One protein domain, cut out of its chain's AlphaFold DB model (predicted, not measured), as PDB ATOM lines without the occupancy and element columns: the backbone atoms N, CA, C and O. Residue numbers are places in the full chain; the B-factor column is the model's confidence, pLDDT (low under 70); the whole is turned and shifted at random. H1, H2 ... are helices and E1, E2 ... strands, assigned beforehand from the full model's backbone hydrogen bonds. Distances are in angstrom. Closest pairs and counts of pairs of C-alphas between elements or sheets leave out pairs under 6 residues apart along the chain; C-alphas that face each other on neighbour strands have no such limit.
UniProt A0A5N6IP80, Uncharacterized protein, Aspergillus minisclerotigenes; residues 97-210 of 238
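This is residues 97 to 210 of the 238 residues of an uncharacterized protein of Aspergillus minisclerotigenes (UniProt A0A5N6IP80). Three long helices, H2, H3 and H4, stand side by side in an up-and-down bundle with their centres in a triangle; the short H1 folds back on H2 and H3 near the end where H2 begins and H3 ends. A narrow hairpin of two short strands, E1 and E2, reaches away from that same end of the bundle. The printed part has 114 residues with four named helices and two named strands, in the order H1 H2 H3 E1 E2 H4; the two-stranded sheet, E1 - E2, is antiparallel and the class is mostly helix. The whole is only just loose, close to compact, with a radius of gyration of the C-alphas of 16.0 A, and its outline is flat, spanning 48 by 41 by 21 A.

H1, residues 102 to 108, forms a helical hairpin with H2, residues 111 to 134. They touch, through residues 113 to 117 alone of H2, at a shallow tilt of 18 degrees; their closest C-alphas, of Ala 105 and Tyr 114, are 5.2 A apart. H2 forms a second helical hairpin with H3, residues 141 to 159, at 16 degrees, and the closest C-alphas are those of Val 121 and Leu 150, 6.5 A. H1 and H3 only just touch, with 3 pairs of C-alphas within 8 A, the closest being Ile 102 and Trp 157 at 6.1 A. E1, residues 169 to 171, and E2, residues 181 to 183, form an antiparallel hairpin; N 171 and O 181, 2.8 A, and N 183 and O 169, 2.9 A, are within hydrogen-bond range. H4, residues 187 to 205, touches H2 and runs the same way at 27 degrees, with the C-alphas of Cys 115 and Gly 192 closest at 4.4 A. H4 and H3 touch, opposite ways, at a shallow tilt of 32 degrees, only just short of steep; the closest C-alphas are those of Phe 154 and Tyr 196, 6.6 A. H1 and H4 are apart. Every O i to N i+4 pair is within hydrogen-bond range in H1, H3 and H4, and 18 of 20 are in H2.

H1 begins at C-alpha 102, (262.157, 232.917, 219.203). H2 is 35.4 A long, and H3 and H4 are 27.0 A each. H4 ends at C-alpha 205, (270.071, 255.321, 224.508).

The C-alphas of Arg 137 and Ser 176 are the two farthest apart, 50.1 A. Residues 133 to 139 stand free. The printed part has no cut, and no link is long. The mean pLDDT of the printed part is 75.5; 28 residues are under 70, among them residues 133 to 141 and 169 to 183.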
ATOM      1  N   MET A  97     273.845 230.150 216.189       68.12
ATOM      2  CA  MET A  97     272.916 229.047 216.402       68.12
ATOM      3  C   MET A  97     272.273 228.650 215.074       68.12
ATOM      4  O   MET A  97     272.146 229.481 214.176       68.12
ATOM      5  N   ASP A  98     271.859 227.391 214.975       70.50
ATOM      6  CA  ASP A  98     271.237 226.857 213.761       70.50
ATOM      7  C   ASP A  98     269.773 227.310 213.615       70.50
ATOM      8  O   ASP A  98     269.309 227.590 212.512       70.50
ATOM      9  N   ASP A  99     269.054 227.428 214.737       74.50
ATOM     10  CA  ASP A  99     267.683 227.939 214.797       74.50
ATOM     11  C   ASP A  99     267.641 229.241 215.598       74.50
ATOM     12  O   ASP A  99     267.834 229.247 216.813       74.50
ATOM     13  N   MET A 100     267.382 230.345 214.899       81.00
ATOM     14  CA  MET A 100     267.336 231.696 215.465       81.00
ATOM     15  C   MET A 100     265.905 232.172 215.762       81.00
ATOM     16  O   MET A 100     265.701 233.348 216.066       81.00
ATOM     17  N   SER A 101     264.901 231.297 215.640       90.12
ATOM     18  CA  SER A 101     263.497 231.657 215.835       90.12
ATOM     19  C   SER A 101     263.100 231.624 217.311       90.12
ATOM     20  O   SER A 101     263.120 230.578 217.963       90.12
ATOM     21  N   ILE A 102     262.657 232.772 217.828       88.75
ATOM     22  CA  ILE A 102     262.157 232.917 219.203       88.75
ATOM     23  C   ILE A 102     260.904 232.077 219.426       88.75
ATOM     24  O   ILE A 102     260.789 231.405 220.451       88.75
ATOM     25  N   ALA A 103     259.984 232.073 218.463       90.44
ATOM     26  CA  ALA A 103     258.766 231.278 218.551       90.44
ATOM     27  C   ALA A 103     259.060 229.768 218.555       90.44
ATOM     28  O   ALA A 103     258.464 229.034 219.342       90.44
ATOM     29  N   SER A 104     260.007 229.319 217.723       88.56
ATOM     30  CA  SER A 104     260.448 227.918 217.683       88.56
ATOM     31  C   SER A 104     261.057 227.497 219.022       88.56
ATOM     32  O   SER A 104     260.599 226.539 219.641       88.56
ATOM     33  N   ALA A 105     262.018 228.274 219.533       86.94
ATOM     34  CA  ALA A 105     262.679 227.975 220.800       86.94
ATOM     35  C   ALA A 105     261.721 228.012 222.005       86.94
ATOM     36  O   ALA A 105     261.885 227.233 222.941       86.94
ATOM     37  N   ALA A 106     260.705 228.884 221.990       88.56
ATOM     38  CA  ALA A 106     259.678 228.906 223.034       88.56
ATOM     39  C   ALA A 106     258.856 227.606 223.062       88.56
ATOM     40  O   ALA A 106     258.472 227.146 224.137       88.56
ATOM     41  N   ALA A 107     258.584 227.028 221.888       89.50
ATOM     42  CA  ALA A 107     257.810 225.798 221.742       89.50
ATOM     43  C   ALA A 107     258.627 224.530 222.051       89.50
ATOM     44  O   ALA A 107     258.068 223.558 222.554       89.50
ATOM     45  N   ASP A 108     259.933 224.558 221.782       85.94
ATOM     46  CA  ASP A 108     260.888 223.462 222.023       85.94
ATOM     47  C   ASP A 108     261.043 223.137 223.524       85.94
ATOM     48  O   ASP A 108     261.324 222.009 223.920       85.94
ATOM     49  N   GLY A 109     260.819 224.131 224.395       81.31
ATOM     50  CA  GLY A 109     260.903 223.975 225.851       81.31
ATOM     51  C   GLY A 109     262.333 223.952 226.407       81.31
ATOM     52  O   GLY A 109     262.509 223.910 227.627       81.31
ATOM     53  N   ASP A 110     263.346 224.038 225.543       84.19
ATOM     54  CA  ASP A 110     264.742 224.230 225.930       84.19
ATOM     55  C   ASP A 110     264.969 225.677 226.400       84.19
ATOM     56  O   ASP A 110     265.102 226.625 225.619       84.19
ATOM     57  N   ILE A 111     265.005 225.840 227.723       85.38
ATOM     58  CA  ILE A 111     265.159 227.138 228.382       85.38
ATOM     59  C   ILE A 111     266.528 227.763 228.107       85.38
ATOM     60  O   ILE A 111     266.633 228.988 228.019       85.38
ATOM     61  N   GLU A 112     267.575 226.951 227.973       79.19
ATOM     62  CA  GLU A 112     268.923 227.446 227.716       79.19
ATOM     63  C   GLU A 112     268.997 228.031 226.306       79.19
ATOM     64  O   GLU A 112     269.304 229.216 226.153       79.19
ATOM     65  N   LYS A 113     268.570 227.258 225.299       81.25
ATOM     66  CA  LYS A 113     268.449 227.718 223.908       81.25
ATOM     67  C   LYS A 113     267.602 228.987 223.803       81.25
ATOM     68  O   LYS A 113     267.992 229.945 223.135       81.25
ATOM     69  N   TYR A 114     266.474 229.029 224.509       87.69
ATOM     70  CA  TYR A 114     265.601 230.197 224.526       87.69
ATOM     71  C   TYR A 114     266.276 231.445 225.122       87.69
ATOM     72  O   TYR A 114     266.157 232.543 224.575       87.69
ATOM     73  N   CYS A 115     267.006 231.312 226.231       84.69
ATOM     74  CA  CYS A 115     267.717 232.437 226.845       84.69
ATOM     75  C   CYS A 115     268.902 232.916 225.991       84.69
ATOM     76  O   CYS A 115     269.174 234.117 225.943       84.69
ATOM     77  N   ASN A 116     269.548 232.006 225.260       82.06
ATOM     78  CA  ASN A 116     270.645 232.323 224.343       82.06
ATOM     79  C   ASN A 116     270.199 233.184 223.153       82.06
ATOM     80  O   ASN A 116     270.990 233.974 222.636       82.06
ATOM     81  N   LEU A 117     268.916 233.153 222.778       84.88
ATOM     82  CA  LEU A 117     268.376 234.084 221.783       84.88
ATOM     83  C   LEU A 117     268.426 235.542 222.247       84.88
ATOM     84  O   LEU A 117     268.769 236.413 221.452       84.88
ATOM     85  N   ALA A 118     268.169 235.839 223.525       86.50
ATOM     86  CA  ALA A 118     268.312 237.210 224.024       86.50
ATOM     87  C   ALA A 118     269.768 237.696 223.942       86.50
ATOM     88  O   ALA A 118     270.029 238.850 223.600       86.50
ATOM     89  N   ILE A 119     270.722 236.802 224.199       81.25
ATOM     90  CA  ILE A 119     272.154 237.082 224.063       81.25
ATOM     91  C   ILE A 119     272.510 237.357 222.597       81.25
ATOM     92  O   ILE A 119     273.250 238.296 222.301       81.25
ATOM     93  N   LEU A 120     271.978 236.562 221.666       81.25
ATOM     94  CA  LEU A 120     272.174 236.767 220.235       81.25
ATOM     95  C   LEU A 120     271.646 238.131 219.782       81.25
ATOM     96  O   LEU A 120     272.361 238.870 219.105       81.25
ATOM     97  N   VAL A 121     270.411 238.476 220.153       84.38
ATOM     98  CA  VAL A 121     269.811 239.772 219.803       84.38
ATOM     99  C   VAL A 121     270.651 240.909 220.385       84.38
ATOM    100  O   VAL A 121     270.975 241.861 219.675       84.38
ATOM    101  N   PHE A 122     271.112 240.776 221.632       83.12
ATOM    102  CA  PHE A 122     272.048 241.725 222.233       83.12
ATOM    103  C   PHE A 122     273.343 241.870 221.418       83.12
ATOM    104  O   PHE A 122     273.764 242.987 221.121       83.12
ATOM    105  N   ALA A 123     273.960 240.764 220.997       76.12
ATOM    106  CA  ALA A 123     275.161 240.786 220.164       76.12
ATOM    107  C   ALA A 123     274.934 241.509 218.824       76.12
ATOM    108  O   ALA A 123     275.771 242.314 218.409       76.12
ATOM    109  N   LYS A 124     273.785 241.280 218.171       81.69
ATOM    110  CA  LYS A 124     273.399 242.001 216.947       81.69
ATOM    111  C   LYS A 124     273.300 243.512 217.194       81.69
ATOM    112  O   LYS A 124     273.764 244.291 216.366       81.69
ATOM    113  N   ILE A 125     272.755 243.931 218.341       80.31
ATOM    114  CA  ILE A 125     272.668 245.350 218.729       80.31
ATOM    115  C   ILE A 125     274.064 245.951 218.889       80.31
ATOM    116  O   ILE A 125     274.334 247.012 218.331       80.31
ATOM    117  N   VAL A 126     274.970 245.265 219.591       77.81
ATOM    118  CA  VAL A 126     276.364 245.715 219.741       77.81
ATOM    119  C   VAL A 126     277.035 245.886 218.377       77.81
ATOM    120  O   VAL A 126     277.663 246.915 218.126       77.81
ATOM    121  N   ASN A 127     276.856 244.924 217.467       77.75
ATOM    122  CA  ASN A 127     277.403 244.998 216.111       77.75
ATOM    123  C   ASN A 127     276.862 246.185 215.322       77.75
ATOM    124  O   ASN A 127     277.628 246.895 214.665       77.75
ATOM    125  N   LEU A 128     275.551 246.410 215.405       81.81
ATOM    126  CA  LEU A 128     274.889 247.519 214.737       81.81
ATOM    127  C   LEU A 128     275.408 248.864 215.258       81.81
ATOM    128  O   LEU A 128     275.761 249.729 214.461       81.81
ATOM    129  N   LEU A 129     275.516 249.023 216.579       75.88
ATOM    130  CA  LEU A 129     276.002 250.254 217.209       75.88
ATOM    131  C   LEU A 129     277.480 250.526 216.910       75.88
ATOM    132  O   LEU A 129     277.847 251.671 216.647       75.88
ATOM    133  N   ALA A 130     278.322 249.490 216.896       74.56
ATOM    134  CA  ALA A 130     279.724 249.611 216.504       74.56
ATOM    135  C   ALA A 130     279.857 250.057 215.038       74.56
ATOM    136  O   ALA A 130     280.594 250.992 214.729       74.56
ATOM    137  N   THR A 131     279.088 249.439 214.138       76.75
ATOM    138  CA  THR A 131     279.080 249.790 212.710       76.75
ATOM    139  C   THR A 131     278.570 251.214 212.489       76.75
ATOM    140  O   THR A 131     279.161 251.963 211.714       76.75
ATOM    141  N   PHE A 132     277.524 251.620 213.213       71.56
ATOM    142  CA  PHE A 132     277.000 252.983 213.173       71.56
ATOM    143  C   PHE A 132     278.027 254.009 213.670       71.56
ATOM    144  O   PHE A 132     278.258 255.010 213.003       71.56
ATOM    145  N   SER A 133     278.710 253.723 214.782       67.44
ATOM    146  CA  SER A 133     279.738 254.612 215.350       67.44
ATOM    147  C   SER A 133     280.956 254.780 214.431       67.44
ATOM    148  O   SER A 133     281.588 255.833 214.426       67.44
ATOM    149  N   LEU A 134     281.293 253.752 213.643       59.44
ATOM    150  CA  LEU A 134     282.390 253.782 212.666       59.44
ATOM    151  C   LEU A 134     281.994 254.460 211.346       59.44
ATOM    152  O   LEU A 134     282.841 255.013 210.639       59.44
ATOM    153  N   SER A 135     280.711 254.416 210.995       59.81
ATOM    154  CA  SER A 135     280.189 254.937 209.740       59.81
ATOM    155  C   SER A 135     279.815 256.413 209.868       59.81
ATOM    156  O   SER A 135     278.658 256.780 210.048       59.81
ATOM    157  N   ASN A 136     280.795 257.296 209.669       55.34
ATOM    158  CA  ASN A 136     280.594 258.753 209.647       55.34
ATOM    159  C   ASN A 136     279.759 259.254 208.433       55.34
ATOM    160  O   ASN A 136     279.798 260.437 208.101       55.34
ATOM    161  N   ARG A 137     279.091 258.357 207.683       51.75
ATOM    162  CA  ARG A 137     278.434 258.638 206.388       51.75
ATOM    163  C   ARG A 137     277.056 257.991 206.186       51.75
ATOM    164  O   ARG A 137     276.491 258.151 205.106       51.75
ATOM    165  N   MET A 138     276.512 257.249 207.152       57.56
ATOM    166  CA  MET A 138     275.199 256.614 206.974       57.56
ATOM    167  C   MET A 138     274.050 257.601 207.191       57.56
ATOM    168  O   MET A 138     274.027 258.341 208.171       57.56
ATOM    169  N   SER A 139     273.066 257.570 206.288       60.84
ATOM    170  CA  SER A 139     271.763 258.196 206.520       60.84
ATOM    171  C   SER A 139     271.106 257.532 207.731       60.84
ATOM    172  O   SER A 139     270.993 256.307 207.769       60.84
ATOM    173  N   GLU A 140     270.627 258.320 208.697       63.25
ATOM    174  CA  GLU A 140     270.000 257.835 209.940       63.25
ATOM    175  C   GLU A 140     268.804 256.886 209.719       63.25
ATOM    176  O   GLU A 140     268.389 256.175 210.635       63.25
ATOM    177  N   SER A 141     268.234 256.859 208.510       66.88
ATOM    178  CA  SER A 141     267.091 256.021 208.136       66.88
ATOM    179  C   SER A 141     267.381 254.517 208.166       66.88
ATOM    180  O   SER A 141     266.510 253.739 208.549       66.88
ATOM    181  N   GLU A 142     268.583 254.096 207.766       72.44
ATOM    182  CA  GLU A 142     268.950 252.675 207.669       72.44
ATOM    183  C   GLU A 142     269.264 252.059 209.049       72.44
ATOM    184  O   GLU A 142     268.623 251.065 209.405       72.44
ATOM    185  N   PRO A 143     270.098 252.682 209.911       74.88
ATOM    186  CA  PRO A 143     270.286 252.239 211.295       74.88
ATOM    187  C   PRO A 143     268.975 252.201 212.083       74.88
ATOM    188  O   PRO A 143     268.744 251.272 212.853       74.88
ATOM    189  N   ARG A 144     268.077 253.170 211.856       80.31
ATOM    190  CA  ARG A 144     266.752 253.219 212.490       80.31
ATOM    191  C   ARG A 144     265.905 251.988 212.173       80.31
ATOM    192  O   ARG A 144     265.288 251.424 213.079       80.31
ATOM    193  N   ALA A 145     265.866 251.572 210.908       85.19
ATOM    194  CA  ALA A 145     265.116 250.389 210.497       85.19
ATOM    195  C   ALA A 145     265.676 249.127 211.173       85.19
ATOM    196  O   ALA A 145     264.921 248.387 211.804       85.19
ATOM    197  N   SER A 146     266.999 248.934 211.141       87.88
ATOM    198  CA  SER A 146     267.660 247.797 211.795       87.88
ATOM    199  C   SER A 146     267.460 247.789 213.316       87.88
ATOM    200  O   SER A 146     267.155 246.743 213.885       87.88
ATOM    201  N   MET A 147     267.555 248.943 213.984       85.00
ATOM    202  CA  MET A 147     267.281 249.058 215.424       85.00
ATOM    203  C   MET A 147     265.830 248.708 215.761       85.00
ATOM    204  O   MET A 147     265.578 248.054 216.769       85.00
ATOM    205  N   THR A 148     264.880 249.103 214.909       86.50
ATOM    206  CA  THR A 148     263.458 248.776 215.090       86.50
ATOM    207  C   THR A 148     263.210 247.272 214.968       86.50
ATOM    208  O   THR A 148     262.454 246.713 215.761       86.50
ATOM    209  N   VAL A 149     263.876 246.596 214.025       91.19
ATOM    210  CA  VAL A 149     263.809 245.130 213.895       91.19
ATOM    211  C   VAL A 149     264.321 244.452 215.169       91.19
ATOM    212  O   VAL A 149     263.605 243.641 215.749       91.19
ATOM    213  N   LEU A 150     265.502 244.840 215.661       88.50
ATOM    214  CA  LEU A 150     266.090 244.257 216.875       88.50
ATOM    215  C   LEU A 150     265.263 244.551 218.134       88.50
ATOM    216  O   LEU A 150     265.136 243.696 219.010       88.50
ATOM    217  N   TRP A 151     264.652 245.737 218.217       87.12
ATOM    218  CA  TRP A 151     263.696 246.057 219.275       87.12
ATOM    219  C   TRP A 151     262.505 245.097 219.260       87.12
ATOM    220  O   TRP A 151     262.133 244.572 220.309       87.12
ATOM    221  N   ASN A 152     261.930 244.842 218.083       87.06
ATOM    222  CA  ASN A 152     260.798 243.932 217.927       87.06
ATOM    223  C   ASN A 152     261.175 242.478 218.245       87.06
ATOM    224  O   ASN A 152     260.396 241.821 218.933       87.06
ATOM    225  N   GLU A 153     262.364 242.008 217.840       92.00
ATOM    226  CA  GLU A 153     262.894 240.692 218.248       92.00
ATOM    227  C   GLU A 153     262.935 240.584 219.784       92.00
ATOM    228  O   GLU A 153     262.447 239.616 220.365       92.00
ATOM    229  N   PHE A 154     263.416 241.614 220.485       87.62
ATOM    230  CA  PHE A 154     263.366 241.628 221.947       87.62
ATOM    231  C   PHE A 154     261.946 241.653 222.515       87.62
ATOM    232  O   PHE A 154     261.681 240.963 223.500       87.62
ATOM    233  N   GLN A 155     261.020 242.420 221.935       87.69
ATOM    234  CA  GLN A 155     259.631 242.419 222.406       87.69
ATOM    235  C   GLN A 155     258.981 241.042 222.245       87.69
ATOM    236  O   GLN A 155     258.261 240.606 223.141       87.69
ATOM    237  N   GLU A 156     259.260 240.346 221.145       90.12
ATOM    238  CA  GLU A 156     258.815 238.972 220.923       90.12
ATOM    239  C   GLU A 156     259.425 238.019 221.959       90.12
ATOM    240  O   GLU A 156     258.691 237.270 222.607       90.12
ATOM    241  N   TRP A 157     260.737 238.116 222.207       92.88
ATOM    242  CA  TRP A 157     261.401 237.354 223.269       92.88
ATOM    243  C   TRP A 157     260.767 237.622 224.634       92.88
ATOM    244  O   TRP A 157     260.517 236.706 225.401       92.88
ATOM    245  N   TYR A 158     260.420 238.866 224.957       86.88
ATOM    246  CA  TYR A 158     259.758 239.165 226.225       86.88
ATOM    247  C   TYR A 158     258.364 238.528 226.323       86.88
ATOM    248  O   TYR A 158     257.975 238.046 227.389       86.88
ATOM    249  N   GLN A 159     257.600 238.547 225.230       87.75
ATOM    250  CA  GLN A 159     256.213 238.079 225.193       87.75
ATOM    251  C   GLN A 159     256.094 236.555 225.208       87.75
ATOM    252  O   GLN A 159     255.178 236.031 225.836       87.75
ATOM    253  N   LEU A 160     257.013 235.847 224.550       91.94
ATOM    254  CA  LEU A 160     256.957 234.392 224.396       91.94
ATOM    255  C   LEU A 160     257.697 233.624 225.497       91.94
ATOM    256  O   LEU A 160     257.873 232.411 225.383       91.94
ATOM    257  N   ARG A 161     258.137 234.302 226.565       91.31
ATOM    258  CA  ARG A 161     258.940 233.665 227.611       91.31
ATOM    259  C   ARG A 161     258.234 232.466 228.248       91.31
ATOM    260  O   ARG A 161     257.135 232.636 228.792       91.31
ATOM    261  N   PRO A 162     258.900 231.300 228.317       91.12
ATOM    262  CA  PRO A 162     258.462 230.193 229.154       91.12
ATOM    263  C   PRO A 162     258.419 230.583 230.637       91.12
ATOM    264  O   PRO A 162     259.169 231.449 231.092       91.12
ATOM    265  N   LYS A 163     257.576 229.901 231.424       88.50
ATOM    266  CA  LYS A 163     257.369 230.186 232.861       88.50
ATOM    267  C   LYS A 163     258.659 230.133 233.687       88.50
ATOM    268  O   LYS A 163     258.798 230.869 234.656       88.50
ATOM    269  N   GLN A 164     259.604 229.292 233.288       85.19
ATOM    270  CA  GLN A 164     260.891 229.097 233.948       85.19
ATOM    271  C   GLN A 164     261.810 230.323 233.825       85.19
ATOM    272  O   GLN A 164     262.659 230.520 234.690       85.19
ATOM    273  N   VAL A 165     261.607 231.162 232.801       86.06
ATOM    274  CA  VAL A 165     262.417 232.364 232.536       86.06
ATOM    275  C   VAL A 165     261.964 233.565 233.374       86.06
ATOM    276  O   VAL A 165     262.666 234.574 233.455       86.06
ATOM    277  N   TYR A 166     260.803 233.482 234.027       80.50
ATOM    278  CA  TYR A 166     260.349 234.518 234.952       80.50
ATOM    279  C   TYR A 166     261.152 234.467 236.252       80.50
ATOM    280  O   TYR A 166     261.619 233.412 236.686       80.50
ATOM    281  N   SER A 167     261.274 235.621 236.907       73.44
ATOM    282  CA  SER A 167     261.784 235.669 238.274       73.44
ATOM    283  C   SER A 167     260.876 234.848 239.185       73.44
ATOM    284  O   SER A 167     259.666 235.080 239.221       73.44
ATOM    285  N   LEU A 168     261.465 233.931 239.942       71.75
ATOM    286  CA  LEU A 168     260.764 233.128 240.936       71.75
ATOM    287  C   LEU A 168     260.393 233.967 242.159       71.75
ATOM    288  O   LEU A 168     259.292 233.845 242.688       71.75
ATOM    289  N   LEU A 169     261.322 234.812 242.606       67.06
ATOM    290  CA  LEU A 169     261.134 235.687 243.756       67.06
ATOM    291  C   LEU A 169     261.612 237.086 243.411       67.06
ATOM    292  O   LEU A 169     262.642 237.264 242.759       67.06
ATOM    293  N   ARG A 170     260.866 238.071 243.901       69.06
ATOM    294  CA  ARG A 170     261.261 239.469 243.903       69.06
ATOM    295  C   ARG A 170     260.985 240.027 245.290       69.06
ATOM    296  O   ARG A 170     259.829 240.105 245.689       69.06
ATOM    297  N   ASN A 171     262.044 240.392 245.999       63.69
ATOM    298  CA  ASN A 171     261.940 241.158 247.233       63.69
ATOM    299  C   ASN A 171     262.170 242.631 246.921       63.69
ATOM    300  O   ASN A 171     263.152 242.987 246.263       63.69
ATOM    301  N   ASP A 172     261.271 243.467 247.424       60.84
ATOM    302  CA  ASP A 172     261.379 244.914 247.308       60.84
ATOM    303  C   ASP A 172     262.547 245.464 248.134       60.84
ATOM    304  O   ASP A 172     263.083 244.804 249.033       60.84
ATOM    305  N   CYS A 173     262.951 246.690 247.802       55.72
ATOM    306  CA  CYS A 173     264.009 247.388 248.516       55.72
ATOM    307  C   CYS A 173     263.641 247.560 249.995       55.72
ATOM    308  O   CYS A 173     262.499 247.863 250.346       55.72
ATOM    309  N   THR A 174     264.638 247.437 250.864       55.19
ATOM    310  CA  THR A 174     264.518 247.748 252.290       55.19
ATOM    311  C   THR A 174     265.460 248.901 252.636       55.19
ATOM    312  O   THR A 174     266.394 249.174 251.882       55.19
ATOM    313  N   PRO A 175     265.296 249.584 253.784       50.91
ATOM    314  CA  PRO A 175     266.238 250.624 254.208       50.91
ATOM    315  C   PRO A 175     267.695 250.136 254.295       50.91
ATOM    316  O   PRO A 175     268.621 250.927 254.167       50.91
ATOM    317  N   SER A 176     267.896 248.827 254.490       51.72
ATOM    318  CA  SER A 176     269.203 248.164 254.511       51.72
ATOM    319  C   SER A 176     269.632 247.572 253.163       51.72
ATOM    320  O   SER A 176     270.769 247.127 253.046       51.72
ATOM    321  N   ASN A 177     268.743 247.509 252.167       43.12
ATOM    322  CA  ASN A 177     269.034 246.975 250.840       43.12
ATOM    323  C   ASN A 177     268.412 247.869 249.764       43.12
ATOM    324  O   ASN A 177     267.220 247.787 249.460       43.12
ATOM    325  N   THR A 178     269.240 248.740 249.195       44.59
ATOM    326  CA  THR A 178     268.829 249.766 248.229       44.59
ATOM    327  C   THR A 178     268.409 249.197 246.875       44.59
ATOM    328  O   THR A 178     267.818 249.923 246.077       44.59
ATOM    329  N   LEU A 179     268.687 247.917 246.609       43.78
ATOM    330  CA  LEU A 179     268.336 247.234 245.367       43.78
ATOM    331  C   LEU A 179     267.376 246.063 245.632       43.78
ATOM    332  O   LEU A 179     267.505 245.380 246.651       43.78
ATOM    333  N   PRO A 180     266.419 245.808 244.722       45.75
ATOM    334  CA  PRO A 180     265.521 244.672 244.848       45.75
ATOM    335  C   PRO A 180     266.289 243.369 244.610       45.75
ATOM    336  O   PRO A 180     267.071 243.264 243.665       45.75
ATOM    337  N   ASN A 181     266.024 242.353 245.429       55.75
ATOM    338  CA  ASN A 181     266.588 241.024 245.206       55.75
ATOM    339  C   ASN A 181     265.669 240.249 244.270       55.75
ATOM    340  O   ASN A 181     264.486 240.073 244.565       55.75
ATOM    341  N   VAL A 182     266.216 239.766 243.159       56.44
ATOM    342  CA  VAL A 182     265.485 238.962 242.178       56.44
ATOM    343  C   VAL A 182     266.154 237.600 242.077       56.44
ATOM    344  O   VAL A 182     267.350 237.524 241.814       56.44
ATOM    345  N   ALA A 183     265.393 236.527 242.282       61.88
ATOM    346  CA  ALA A 183     265.885 235.163 242.130       61.88
ATOM    347  C   ALA A 183     265.214 234.471 240.944       61.88
ATOM    348  O   ALA A 183     264.016 234.634 240.708       61.88
ATOM    349  N   PHE A 184     265.987 233.663 240.225       70.81
ATOM    350  CA  PHE A 184     265.546 232.860 239.086       70.81
ATOM    351  C   PHE A 184     265.793 231.378 239.365       70.81
ATOM    352  O   PHE A 184     266.620 231.024 240.202       70.81
ATOM    353  N   THR A 185     265.078 230.509 238.653       70.69
ATOM    354  CA  THR A 185     265.222 229.051 238.803       70.69
ATOM    355  C   THR A 185     266.487 228.503 238.141       70.69
ATOM    356  O   THR A 185     266.964 227.440 238.529       70.69
ATOM    357  N   GLN A 186     267.030 229.213 237.147       70.25
ATOM    358  CA  GLN A 186     268.175 228.787 236.345       70.25
ATOM    359  C   GLN A 186     269.104 229.965 236.032       70.25
ATOM    360  O   GLN A 186     268.644 231.095 235.844       70.25
ATOM    361  N   SER A 187     270.407 229.691 235.906       70.81
ATOM    362  CA  SER A 187     271.415 230.687 235.511       70.81
ATOM    363  C   SER A 187     271.138 231.259 234.118       70.81
ATOM    364  O   SER A 187     271.209 232.472 233.933       70.81
ATOM    365  N   SER A 188     270.732 230.425 233.156       74.56
ATOM    366  CA  SER A 188     270.346 230.846 231.799       74.56
ATOM    367  C   SER A 188     269.279 231.946 231.820       74.56
ATOM    368  O   SER A 188     269.394 232.943 231.109       74.56
ATOM    369  N   SER A 189     268.297 231.827 232.717       78.94
ATOM    370  CA  SER A 189     267.209 232.796 232.880       78.94
ATOM    371  C   SER A 189     267.687 234.133 233.444       78.94
ATOM    372  O   SER A 189     267.253 235.179 232.959       78.94
ATOM    373  N   VAL A 190     268.619 234.129 234.406       74.81
ATOM    374  CA  VAL A 190     269.280 235.363 234.882       74.81
ATOM    375  C   VAL A 190     269.892 236.103 233.695       74.81
ATOM    376  O   VAL A 190     269.729 237.312 233.532       74.81
ATOM    377  N   CYS A 191     270.554 235.358 232.821       75.00
ATOM    378  CA  CYS A 191     271.378 235.928 231.772       75.00
ATOM    379  C   CYS A 191     270.552 236.420 230.598       75.00
ATOM    380  O   CYS A 191     270.727 237.561 230.180       75.00
ATOM    381  N   GLY A 192     269.589 235.622 230.133       80.00
ATOM    382  CA  GLY A 192     268.650 236.041 229.097       80.00
ATOM    383  C   GLY A 192     267.942 237.344 229.475       80.00
ATOM    384  O   GLY A 192     267.931 238.290 228.688       80.00
ATOM    385  N   ASN A 193     267.446 237.452 230.715       79.06
ATOM    386  CA  ASN A 193     266.821 238.688 231.198       79.06
ATOM    387  C   ASN A 193     267.823 239.848 231.326       79.06
ATOM    388  O   ASN A 193     267.500 240.974 230.946       79.06
ATOM    389  N   THR A 194     269.042 239.593 231.808       78.38
ATOM    390  CA  THR A 194     270.095 240.620 231.916       78.38
ATOM    391  C   THR A 194     270.432 241.217 230.550       78.38
ATOM    392  O   THR A 194     270.422 242.438 230.393       78.38
ATOM    393  N   PHE A 195     270.667 240.377 229.539       80.44
ATOM    394  CA  PHE A 195     270.993 240.824 228.183       80.44
ATOM    395  C   PHE A 195     269.808 241.471 227.468       80.44
ATOM    396  O   PHE A 195     269.998 242.465 226.765       80.44
ATOM    397  N   TYR A 196     268.590 240.976 227.697       82.19
ATOM    398  CA  TYR A 196     267.370 241.632 227.235       82.19
ATOM    399  C   TYR A 196     267.284 243.076 227.756       82.19
ATOM    400  O   TYR A 196     267.131 244.015 226.972       82.19
ATOM    401  N   HIS A 197     267.431 243.277 229.069       73.56
ATOM    402  CA  HIS A 197     267.350 244.608 229.669       73.56
ATOM    403  C   HIS A 197     268.497 245.513 229.218       73.56
ATOM    404  O   HIS A 197     268.249 246.649 228.813       73.56
ATOM    405  N   ALA A 198     269.734 245.008 229.229       75.94
ATOM    406  CA  ALA A 198     270.899 245.758 228.774       75.94
ATOM    407  C   ALA A 198     270.750 246.204 227.313       75.94
ATOM    408  O   ALA A 198     271.010 247.358 226.983       75.94
ATOM    409  N   GLY A 199     270.279 245.322 226.432       73.69
ATOM    410  CA  GLY A 199     270.091 245.656 225.027       73.69
ATOM    411  C   GLY A 199     268.928 246.618 224.780       73.69
ATOM    412  O   GLY A 199     269.056 247.508 223.942       73.69
ATOM    413  N   CYS A 200     267.834 246.518 225.545       71.75
ATOM    414  CA  CYS A 200     266.770 247.525 225.521       71.75
ATOM    415  C   CYS A 200     267.302 248.910 225.916       71.75
ATOM    416  O   CYS A 200     266.985 249.895 225.253       71.75
ATOM    417  N   ILE A 201     268.139 248.987 226.959       72.94
ATOM    418  CA  ILE A 201     268.784 250.236 227.382       72.94
ATOM    419  C   ILE A 201     269.661 250.792 226.256       72.94
ATOM    420  O   ILE A 201     269.508 251.961 225.914       72.94
ATOM    421  N   LEU A 202     270.508 249.965 225.630       70.62
ATOM    422  CA  LEU A 202     271.372 250.398 224.524       70.62
ATOM    423  C   LEU A 202     270.573 250.946 223.331       70.62
ATOM    424  O   LEU A 202     270.915 251.996 222.789       70.62
ATOM    425  N   LEU A 203     269.494 250.266 222.933       71.44
ATOM    426  CA  LEU A 203     268.638 250.716 221.832       71.44
ATOM    427  C   LEU A 203     267.902 252.025 222.156       71.44
ATOM    428  O   LEU A 203     267.784 252.892 221.293       71.44
ATOM    429  N   LEU A 204     267.423 252.187 223.393       71.88
ATOM    430  CA  LEU A 204     266.781 253.425 223.843       71.88
ATOM    431  C   LEU A 204     267.784 254.584 223.921       71.88
ATOM    432  O   LEU A 204     267.474 255.689 223.480       71.88
ATOM    433  N   GLN A 205     268.992 254.332 224.429       67.81
ATOM    434  CA  GLN A 205     270.071 255.321 224.508       67.81
ATOM    435  C   GLN A 205     270.543 255.793 223.131       67.81
ATOM    436  O   GLN A 205     270.930 256.950 222.994       67.81
ATOM    437  N   ALA A 206     270.475 254.936 222.109       71.44
ATOM    438  CA  ALA A 206     270.793 255.323 220.738       71.44
ATOM    439  C   ALA A 206     269.835 256.391 220.176       71.44
ATOM    440  O   ALA A 206     270.173 257.051 219.199       71.44
ATOM    441  N   GLY A 207     268.644 256.570 220.766       68.69
ATOM    442  CA  GLY A 207     267.735 257.681 220.457       68.69
ATOM    443  C   GLY A 207     267.039 257.617 219.092       68.69
ATOM    444  O   GLY A 207     266.305 258.536 218.742       68.69
ATOM    445  N   LEU A 208     267.233 256.543 218.318       70.94
ATOM    446  CA  LEU A 208     266.675 256.397 216.966       70.94
ATOM    447  C   LEU A 208     265.350 255.620 216.925       70.94
ATOM    448  O   LEU A 208     264.720 255.543 215.872       70.94
ATOM    449  N   LEU A 209     264.899 255.048 218.046       72.56
ATOM    450  CA  LEU A 209     263.641 254.306 218.104       72.56
ATOM    451  C   LEU A 209     262.432 255.247 218.071       72.56
ATOM    452  O   LEU A 209     262.195 256.026 218.992       72.56
ATOM    453  N   THR A 210     261.585 255.100 217.054       65.00
ATOM    454  CA  THR A 210     260.232 255.664 217.071       65.00
ATOM    455  C   THR A 210     259.306 254.687 217.782       65.00
ATOM    456  O   THR A 210     258.701 253.817 217.153       65.00
TER     457      THR A 210